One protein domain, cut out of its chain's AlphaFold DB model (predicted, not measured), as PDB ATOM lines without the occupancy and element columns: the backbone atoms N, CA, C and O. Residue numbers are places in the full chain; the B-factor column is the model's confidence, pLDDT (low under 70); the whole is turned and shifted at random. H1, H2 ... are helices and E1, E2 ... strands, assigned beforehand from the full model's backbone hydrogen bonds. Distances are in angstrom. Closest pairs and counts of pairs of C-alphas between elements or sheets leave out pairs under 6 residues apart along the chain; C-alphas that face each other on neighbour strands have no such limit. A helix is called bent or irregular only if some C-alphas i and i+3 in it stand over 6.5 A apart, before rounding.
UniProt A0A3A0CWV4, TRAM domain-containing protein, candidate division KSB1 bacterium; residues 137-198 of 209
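This is residues 137 to 198 of the 209 residues of the protein "TRAM domain-containing protein" of candidate division KSB1 bacterium (UniProt A0A3A0CWV4). A small antiparallel hairpin of two strands, E1 and E2, forms the middle, with the short helix H1 out at one end of the longest axis and the longer helix H2 out at the other. The later part of H2, residues 189 to 196, comes near the hairpin on the side of E1, while H1 is well away from H2, and unnamed stretches join both helices to the strands. The printed part has 62 residues with two named helices and two named strands, in the order H1, E1, E2, H2, and its class is mixed, helices and strands. The whole is compact, with a radius of gyration of the C-alphas of 12.2 A, and the C-alphas span 34 by 27 by 21 A along their three main axes.

Residues 137 to 138, too short a stretch to be a named strand, pair antiparallel with residues 160 to 161 of E1, which is residues 160 to 165. H1, residues 145 to 150, is apart from E2, residues 168 to 174, and also apart from H2, residues 183 to 196. E1 and E2 are a hairpin of antiparallel neighbour strands, with an angle of 130 degrees between their N-to-C directions. The C-alphas of His 164 and Thr 172 face each other at 4.4 A. Across this pair, N 173 and O 163 are 2.8 A apart and N 168 and O 165 are 3.0 A apart, both within hydrogen-bond range. The closest C-alphas of E1 and H2 are those of Leu 161 and Arg 193, 6.7 A apart, and the centres of these two elements are 13.7 A apart. In H1 and H2 every O i to N i+4 pair is within hydrogen-bond range.

H1 begins at C-alpha 145, at (-23.349, -7.549, 5.940), and ends at residue 150, 8.4 A from first to last C-alpha. E1 runs from Ala 160, with its C-alpha at (-13.346, -11.166, -6.405), to Ser 165 and is 11.4 A long. E2, from His 168 to Ala 174, is 13.5 A long. H2, the longest helix with 14 residues, runs from Glu 183 to Val 196 over 20.1 A and ends at C-alpha 196, at (-7.228, -9.264, -14.417). Neither helix is bent or irregular.

The two C-alphas farthest apart are those of Asn 151 and Arg 184, at 34.5 A, while those of Phe 137 and Pro 198, the first and last printed, are 13.6 A apart. The link from E1 to E2, two residues, is tight, and the links from H1 to E1, 9 residues, and from E2 to H2, 8 residues, are short. The printed part has no cut. The mean pLDDT of the printed part is 90.0, and no printed residue is under 70.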
ATOM      1  N   PHE A 137      -8.740 -15.854  -6.265       91.12
ATOM      2  CA  PHE A 137      -9.589 -15.329  -7.328       91.12
ATOM      3  C   PHE A 137     -10.872 -16.158  -7.340       91.12
ATOM      4  O   PHE A 137     -10.812 -17.387  -7.358       91.12
ATOM      5  N   SER A 138     -12.035 -15.516  -7.317       87.62
ATOM      6  CA  SER A 138     -13.323 -16.213  -7.312       87.62
ATOM      7  C   SER A 138     -14.348 -15.498  -8.174       87.62
ATOM      8  O   SER A 138     -14.307 -14.281  -8.325       87.62
ATOM      9  N   ARG A 139     -15.306 -16.267  -8.701       85.75
ATOM     10  CA  ARG A 139     -16.514 -15.740  -9.352       85.75
ATOM     11  C   ARG A 139     -17.666 -15.484  -8.387       85.75
ATOM     12  O   ARG A 139     -18.743 -15.071  -8.797       85.75
ATOM     13  N   GLN A 140     -17.469 -15.819  -7.120       88.00
ATOM     14  CA  GLN A 140     -18.457 -15.658  -6.069       88.00
ATOM     15  C   GLN A 140     -17.895 -14.684  -5.046       88.00
ATOM     16  O   GLN A 140     -17.212 -15.072  -4.088       88.00
ATOM     17  N   ARG A 141     -18.159 -13.394  -5.274       91.81
ATOM     18  CA  ARG A 141     -17.788 -12.373  -4.303       91.81
ATOM     19  C   ARG A 141     -18.602 -12.557  -3.025       91.81
ATOM     20  O   ARG A 141     -19.808 -12.800  -3.052       91.81
ATOM     21  N   TRP A 142     -17.927 -12.421  -1.891       93.12
ATOM     22  CA  TRP A 142     -18.584 -12.253  -0.607       93.12
ATOM     23  C   TRP A 142     -19.295 -10.899  -0.560       93.12
ATOM     24  O   TRP A 142     -18.664  -9.855  -0.736       93.12
ATOM     25  N   LEU A 143     -20.601 -10.935  -0.311       92.50
ATOM     26  CA  LEU A 143     -21.393  -9.743  -0.039       92.50
ATOM     27  C   LEU A 143     -21.268  -9.411   1.441       92.50
ATOM     28  O   LEU A 143     -21.496 -10.279   2.290       92.50
ATOM     29  N   THR A 144     -20.890  -8.175   1.733       90.81
ATOM     30  CA  THR A 144     -20.747  -7.701   3.107       90.81
ATOM     31  C   THR A 144     -22.106  -7.669   3.811       90.81
ATOM     32  O   THR A 144     -23.158  -7.593   3.168       90.81
ATOM     33  N   ARG A 145     -22.118  -7.706   5.147       88.38
ATOM     34  CA  ARG A 145     -23.349  -7.549   5.940       88.38
ATOM     35  C   ARG A 145     -24.068  -6.249   5.585       88.38
ATOM     36  O   ARG A 145     -25.276  -6.281   5.393       88.38
ATOM     37  N   ALA A 146     -23.323  -5.158   5.410       89.00
ATOM     38  CA  ALA A 146     -23.870  -3.861   5.026       89.00
ATOM     39  C   ALA A 146     -24.586  -3.908   3.665       89.00
ATOM     40  O   ALA A 146     -25.693  -3.390   3.541       89.00
ATOM     41  N   GLU A 147     -24.008  -4.571   2.657       92.19
ATOM     42  CA  GLU A 147     -24.654  -4.745   1.346       92.19
ATOM     43  C   GLU A 147     -25.931  -5.593   1.431       92.19
ATOM     44  O   GLU A 147     -26.926  -5.302   0.767       92.19
ATOM     45  N   ILE A 148     -25.915  -6.645   2.256       90.69
ATOM     46  CA  ILE A 148     -27.076  -7.524   2.448       90.69
ATOM     47  C   ILE A 148     -28.199  -6.780   3.180       90.69
ATOM     48  O   ILE A 148     -29.349  -6.842   2.755       90.69
ATOM     49  N   GLU A 149     -27.876  -6.079   4.268       90.25
ATOM     50  CA  GLU A 149     -28.845  -5.379   5.119       90.25
ATOM     51  C   GLU A 149     -29.462  -4.163   4.419       90.25
ATOM     52  O   GLU A 149     -30.662  -3.928   4.543       90.25
ATOM     53  N   SER A 150     -28.671  -3.422   3.641       91.94
ATOM     54  CA  SER A 150     -29.166  -2.293   2.842       91.94
ATOM     55  C   SER A 150     -29.880  -2.720   1.556       91.94
ATOM     56  O   SER A 150     -30.522  -1.890   0.913       91.94
ATOM     57  N   ASN A 151     -29.756  -3.991   1.154       88.44
ATOM     58  CA  ASN A 151     -30.138  -4.485  -0.170       88.44
ATOM     59  C   ASN A 151     -29.513  -3.664  -1.322       88.44
ATOM     60  O   ASN A 151     -30.074  -3.568  -2.415       88.44
ATOM     61  N   GLN A 152     -28.345  -3.063  -1.077       88.81
ATOM     62  CA  GLN A 152     -27.584  -2.280  -2.046       88.81
ATOM     63  C   GLN A 152     -26.230  -2.939  -2.253       88.81
ATOM     64  O   GLN A 152     -25.407  -3.013  -1.348       88.81
ATOM     65  N   ILE A 153     -25.999  -3.433  -3.465       85.44
ATOM     66  CA  ILE A 153     -24.769  -4.155  -3.784       85.44
ATOM     67  C   ILE A 153     -23.824  -3.186  -4.466       85.44
ATOM     68  O   ILE A 153     -24.138  -2.674  -5.542       85.44
ATOM     69  N   SER A 154     -22.676  -2.950  -3.843       76.00
ATOM     70  CA  SER A 154     -21.631  -2.110  -4.405       76.00
ATOM     71  C   SER A 154     -20.692  -2.969  -5.259       76.00
ATOM     72  O   SER A 154     -20.196  -4.018  -4.850       76.00
ATOM     73  N   GLY A 155     -20.465  -2.545  -6.500       77.25
ATOM     74  CA  GLY A 155     -19.521  -3.202  -7.405       77.25
ATOM     75  C   GLY A 155     -19.946  -4.582  -7.934       77.25
ATOM     76  O   GLY A 155     -21.120  -4.947  -7.986       77.25
ATOM     77  N   GLU A 156     -18.953  -5.341  -8.393       78.94
ATOM     78  CA  GLU A 156     -19.119  -6.577  -9.170       78.94
ATOM     79  C   GLU A 156     -19.496  -7.768  -8.286       78.94
ATOM     80  O   GLU A 156     -18.908  -7.950  -7.229       78.94
ATOM     81  N   ARG A 157     -20.433  -8.628  -8.700       84.56
ATOM     82  CA  ARG A 157     -20.782  -9.854  -7.941       84.56
ATOM     83  C   ARG A 157     -20.002 -11.086  -8.398       84.56
ATOM     84  O   ARG A 157     -19.795 -12.018  -7.622       84.56
ATOM     85  N   ASP A 158     -19.625 -11.089  -9.668       84.94
ATOM     86  CA  ASP A 158     -19.120 -12.225 -10.434       84.94
ATOM     87  C   ASP A 158     -17.589 -12.307 -10.470       84.94
ATOM     88  O   ASP A 158     -17.033 -13.143 -11.185       84.94
ATOM     89  N   PHE A 159     -16.913 -11.457  -9.698       87.81
ATOM     90  CA  PHE A 159     -15.467 -11.441  -9.563       87.81
ATOM     91  C   PHE A 159     -15.039 -10.947  -8.175       87.81
ATOM     92  O   PHE A 159     -15.592 -10.000  -7.618       87.81
ATOM     93  N   ALA A 160     -14.018 -11.589  -7.618       91.00
ATOM     94  CA  ALA A 160     -13.346 -11.166  -6.405       91.00
ATOM     95  C   ALA A 160     -11.876 -11.575  -6.450       91.00
ATOM     96  O   ALA A 160     -11.552 -12.725  -6.739       91.00
ATOM     97  N   LEU A 161     -11.010 -10.633  -6.086       93.06
ATOM     98  CA  LEU A 161      -9.610 -10.866  -5.749       93.06
ATOM     99  C   LEU A 161      -9.400 -10.452  -4.293       93.06
ATOM    100  O   LEU A 161      -9.642  -9.292  -3.942       93.06
ATOM    101  N   GLY A 162      -8.975 -11.381  -3.444       94.19
ATOM    102  CA  GLY A 162      -8.716 -11.087  -2.040       94.19
ATOM    103  C   GLY A 162      -8.573 -12.337  -1.185       94.19
ATOM    104  O   GLY A 162      -7.806 -13.231  -1.527       94.19
ATOM    105  N   LEU A 163      -9.271 -12.380  -0.052       94.56
ATOM    106  CA  LEU A 163      -9.189 -13.478   0.916       94.56
ATOM    107  C   LEU A 163     -10.569 -14.073   1.180       94.56
ATOM    108  O   LEU A 163     -11.586 -13.390   1.072       94.56
ATOM    109  N   HIS A 164     -10.599 -15.337   1.582       93.19
ATOM    110  CA  HIS A 164     -11.829 -15.993   2.008       93.19
ATOM    111  C   HIS A 164     -12.466 -15.283   3.205       93.19
ATOM    112  O   HIS A 164     -11.775 -14.812   4.120       93.19
ATOM    113  N   SER A 165     -13.796 -15.191   3.193       90.62
ATOM    114  CA  SER A 165     -14.527 -14.724   4.365       90.62
ATOM    115  C   SER A 165     -14.545 -15.814   5.436       90.62
ATOM    116  O   SER A 165     -14.359 -17.006   5.174       90.62
ATOM    117  N   THR A 166     -14.715 -15.403   6.689       84.25
ATOM    118  CA  THR A 166     -14.643 -16.327   7.829       84.25
ATOM    119  C   THR A 166     -15.656 -17.471   7.680       84.25
ATOM    120  O   THR A 166     -16.851 -17.217   7.572       84.25
ATOM    121  N   ASN A 167     -15.187 -18.725   7.735       81.44
ATOM    122  CA  ASN A 167     -15.978 -19.958   7.553       81.44
ATOM    123  C   ASN A 167     -16.592 -20.178   6.153       81.44
ATOM    124  O   ASN A 167     -17.452 -21.048   6.012       81.44
ATOM    125  N   HIS A 168     -16.145 -19.456   5.123       86.19
ATOM    126  CA  HIS A 168     -16.596 -19.649   3.741       86.19
ATOM    127  C   HIS A 168     -15.401 -19.762   2.793       86.19
ATOM    128  O   HIS A 168     -14.752 -18.774   2.461       86.19
ATOM    129  N   TYR A 169     -15.117 -20.984   2.346       84.62
ATOM    130  CA  TYR A 169     -13.987 -21.288   1.457       84.62
ATOM    131  C   TYR A 169     -14.353 -21.187  -0.031       84.62
ATOM    132  O   TYR A 169     -13.486 -21.120  -0.891       84.62
ATOM    133  N   ASP A 170     -15.646 -21.154  -0.342       85.62
ATOM    134  CA  ASP A 170     -16.209 -21.001  -1.684       85.62
ATOM    135  C   ASP A 170     -16.324 -19.526  -2.112       85.62
ATOM    136  O   ASP A 170     -16.332 -19.207  -3.303       85.62
ATOM    137  N   LYS A 171     -16.371 -18.610  -1.138       87.88
ATOM    138  CA  LYS A 171     -16.555 -17.171  -1.361       87.88
ATOM    139  C   LYS A 171     -15.305 -16.385  -1.007       87.88
ATOM    140  O   LYS A 171     -14.582 -16.715  -0.071       87.88
ATOM    141  N   THR A 172     -15.045 -15.332  -1.775       93.00
ATOM    142  CA  THR A 172     -13.880 -14.456  -1.579       93.00
ATOM    143  C   THR A 172     -14.338 -13.028  -1.333       93.00
ATOM    144  O   THR A 172     -15.119 -12.478  -2.108       93.00
ATOM    145  N   LEU A 173     -13.840 -12.415  -0.262       93.75
ATOM    146  CA  LEU A 173     -13.968 -10.985  -0.026       93.75
ATOM    147  C   LEU A 173     -12.998 -10.242  -0.946       93.75
ATOM    148  O   LEU A 173     -11.794 -10.511  -0.931       93.75
ATOM    149  N   ALA A 174     -13.517  -9.295  -1.723       92.75
ATOM    150  CA  ALA A 174     -12.684  -8.394  -2.504       92.75
ATOM    151  C   ALA A 174     -11.933  -7.449  -1.551       92.75
ATOM    152  O   ALA A 174     -12.547  -6.644  -0.856       92.75
ATOM    153  N   LEU A 175     -10.608  -7.582  -1.486       92.44
ATOM    154  CA  LEU A 175      -9.772  -6.764  -0.605       92.44
ATOM    155  C   LEU A 175      -9.349  -5.462  -1.279       92.44
ATOM    156  O   LEU A 175      -8.682  -5.491  -2.310       92.44
ATOM    157  N   GLU A 176      -9.621  -4.328  -0.652       91.06
ATOM    158  CA  GLU A 176      -9.064  -3.042  -1.088       91.06
ATOM    159  C   GLU A 176      -7.660  -2.840  -0.514       91.06
ATOM    160  O   GLU A 176      -6.721  -2.484  -1.223       91.06
ATOM    161  N   GLN A 177      -7.487  -3.142   0.770       93.56
ATOM    162  CA  GLN A 177      -6.196  -3.065   1.440       93.56
ATOM    163  C   GLN A 177      -6.105  -4.119   2.541       93.56
ATOM    164  O   GLN A 177      -7.073  -4.415   3.238       93.56
ATOM    165  N   CYS A 178      -4.912  -4.667   2.750       95.94
ATOM    166  CA  CYS A 178      -4.595  -5.463   3.924       95.94
ATOM    167  C   CYS A 178      -3.533  -4.750   4.762       95.94
ATOM    168  O   CYS A 178      -2.383  -4.623   4.346       95.94
ATOM    169  N   TRP A 179      -3.892  -4.365   5.988       96.81
ATOM    170  CA  TRP A 179      -2.969  -3.742   6.945       96.81
ATOM    171  C   TRP A 179      -1.891  -4.685   7.480       96.81
ATOM    172  O   TRP A 179      -1.011  -4.251   8.211       96.81
ATOM    173  N   LEU A 180      -1.937  -5.974   7.142       95.94
ATOM    174  CA  LEU A 180      -0.846  -6.898   7.450       95.94
ATOM    175  C   LEU A 180       0.214  -6.945   6.346       95.94
ATOM    176  O   LEU A 180       1.315  -7.417   6.600       95.94
ATOM    177  N   LEU A 181      -0.108  -6.473   5.143       95.12
ATOM    178  CA  LEU A 181       0.785  -6.436   3.989       95.12
ATOM    179  C   LEU A 181       1.401  -5.059   3.827       95.12
ATOM    180  O   LEU A 181       0.675  -4.074   3.902       95.12
ATOM    181  N   SER A 182       2.693  -4.991   3.506       94.38
ATOM    182  CA  SER A 182       3.362  -3.719   3.201       94.38
ATOM    183  C   SER A 182       2.599  -2.885   2.159       94.38
ATOM    184  O   SER A 182       1.877  -3.417   1.309       94.38
ATOM    185  N   GLU A 183       2.791  -1.567   2.170       93.94
ATOM    186  CA  GLU A 183       2.194  -0.682   1.162       93.94
ATOM    187  C   GLU A 183       2.552  -1.107  -0.265       93.94
ATOM    188  O   GLU A 183       1.693  -1.128  -1.143       93.94
ATOM    189  N   ARG A 184       3.804  -1.526  -0.492       94.81
ATOM    190  CA  ARG A 184       4.252  -2.037  -1.792       94.81
ATOM    191  C   ARG A 184       3.467  -3.280  -2.210       94.81
ATOM    192  O   ARG A 184       3.051  -3.372  -3.359       94.81
ATOM    193  N   SER A 185       3.227  -4.209  -1.289       94.94
ATOM    194  CA  SER A 185       2.428  -5.411  -1.553       94.94
ATOM    195  C   SER A 185       0.959  -5.078  -1.833       94.94
ATOM    196  O   SER A 185       0.362  -5.684  -2.719       94.94
ATOM    197  N   ASN A 186       0.383  -4.090  -1.140       95.06
ATOM    198  CA  ASN A 186      -0.964  -3.600  -1.449       95.06
ATOM    199  C   ASN A 186      -1.034  -2.965  -2.848       95.06
ATOM    200  O   ASN A 186      -1.997  -3.202  -3.569       95.06
ATOM    201  N   ARG A 187      -0.000  -2.232  -3.284       95.19
ATOM    202  CA  ARG A 187       0.074  -1.718  -4.667       95.19
ATOM    203  C   ARG A 187       0.123  -2.850  -5.691       95.19
ATOM    204  O   ARG A 187      -0.582  -2.786  -6.688       95.19
ATOM    205  N   VAL A 188       0.898  -3.905  -5.428       95.19
ATOM    206  CA  VAL A 188       0.924  -5.097  -6.296       95.19
ATOM    207  C   VAL A 188      -0.466  -5.731  -6.395       95.19
ATOM    208  O   VAL A 188      -0.895  -6.052  -7.497       95.19
ATOM    209  N   LEU A 189      -1.197  -5.859  -5.282       94.00
ATOM    210  CA  LEU A 189      -2.577  -6.362  -5.289       94.00
ATOM    211  C   LEU A 189      -3.491  -5.530  -6.205       94.00
ATOM    212  O   LEU A 189      -4.284  -6.108  -6.945       94.00
ATOM    213  N   GLN A 190      -3.367  -4.199  -6.177       93.44
ATOM    214  CA  GLN A 190      -4.162  -3.309  -7.030       93.44
ATOM    215  C   GLN A 190      -3.785  -3.420  -8.510       93.44
ATOM    216  O   GLN A 190      -4.666  -3.602  -9.343       93.44
ATOM    217  N   VAL A 191      -2.490  -3.447  -8.835       95.06
ATOM    218  CA  VAL A 191      -2.027  -3.664 -10.220       95.06
ATOM    219  C   VAL A 191      -2.535  -5.000 -10.765       95.06
ATOM    220  O   VAL A 191      -3.017  -5.074 -11.893       95.06
ATOM    221  N   VAL A 192      -2.465  -6.066  -9.962       93.62
ATOM    222  CA  VAL A 192      -2.993  -7.377 -10.361       93.62
ATOM    223  C   VAL A 192      -4.503  -7.303 -10.572       93.62
ATOM    224  O   VAL A 192      -4.979  -7.834 -11.569       93.62
ATOM    225  N   ARG A 193      -5.252  -6.629  -9.687       90.31
ATOM    226  CA  ARG A 193      -6.704  -6.432  -9.829       90.31
ATOM    227  C   ARG A 193      -7.055  -5.775 -11.159       90.31
ATOM    228  O   ARG A 193      -7.874  -6.321 -11.888       90.31
ATOM    229  N   GLU A 194      -6.427  -4.645 -11.468       90.00
ATOM    230  CA  GLU A 194      -6.653  -3.894 -12.708       90.00
ATOM    231  C   GLU A 194      -6.311  -4.737 -13.944       90.00
ATOM    232  O   GLU A 194      -7.075  -4.768 -14.906       90.00
ATOM    233  N   ALA A 195      -5.205  -5.487 -13.895       90.88
ATOM    234  CA  ALA A 195      -4.768  -6.332 -15.002       90.88
ATOM    235  C   ALA A 195      -5.716  -7.512 -15.281       90.88
ATOM    236  O   ALA A 195      -5.885  -7.899 -16.437       90.88
ATOM    237  N   VAL A 196      -6.338  -8.098 -14.249       87.44
ATOM    238  CA  VAL A 196      -7.228  -9.264 -14.417       87.44
ATOM    239  C   VAL A 196      -8.697  -8.899 -14.606       87.44
ATOM    240  O   VAL A 196      -9.445  -9.713 -15.142       87.44
ATOM    241  N   GLN A 197      -9.125  -7.702 -14.190       77.06
ATOM    242  CA  GLN A 197     -10.510  -7.244 -14.315       77.06
ATOM    243  C   GLN A 197     -11.085  -7.358 -15.743       77.06
ATOM    244  O   GLN A 197     -12.242  -7.766 -15.854       77.06
ATOM    245  N   PRO A 198     -10.339  -7.078 -16.836       79.94
ATOM    246  CA  PRO A 198     -10.846  -7.299 -18.194       79.94
ATOM    247  C   PRO A 198     -10.801  -8.772 -18.631       79.94
ATOM    248  O   PRO A 198     -11.549  -9.170 -19.521       79.94
TER     249      PRO A 198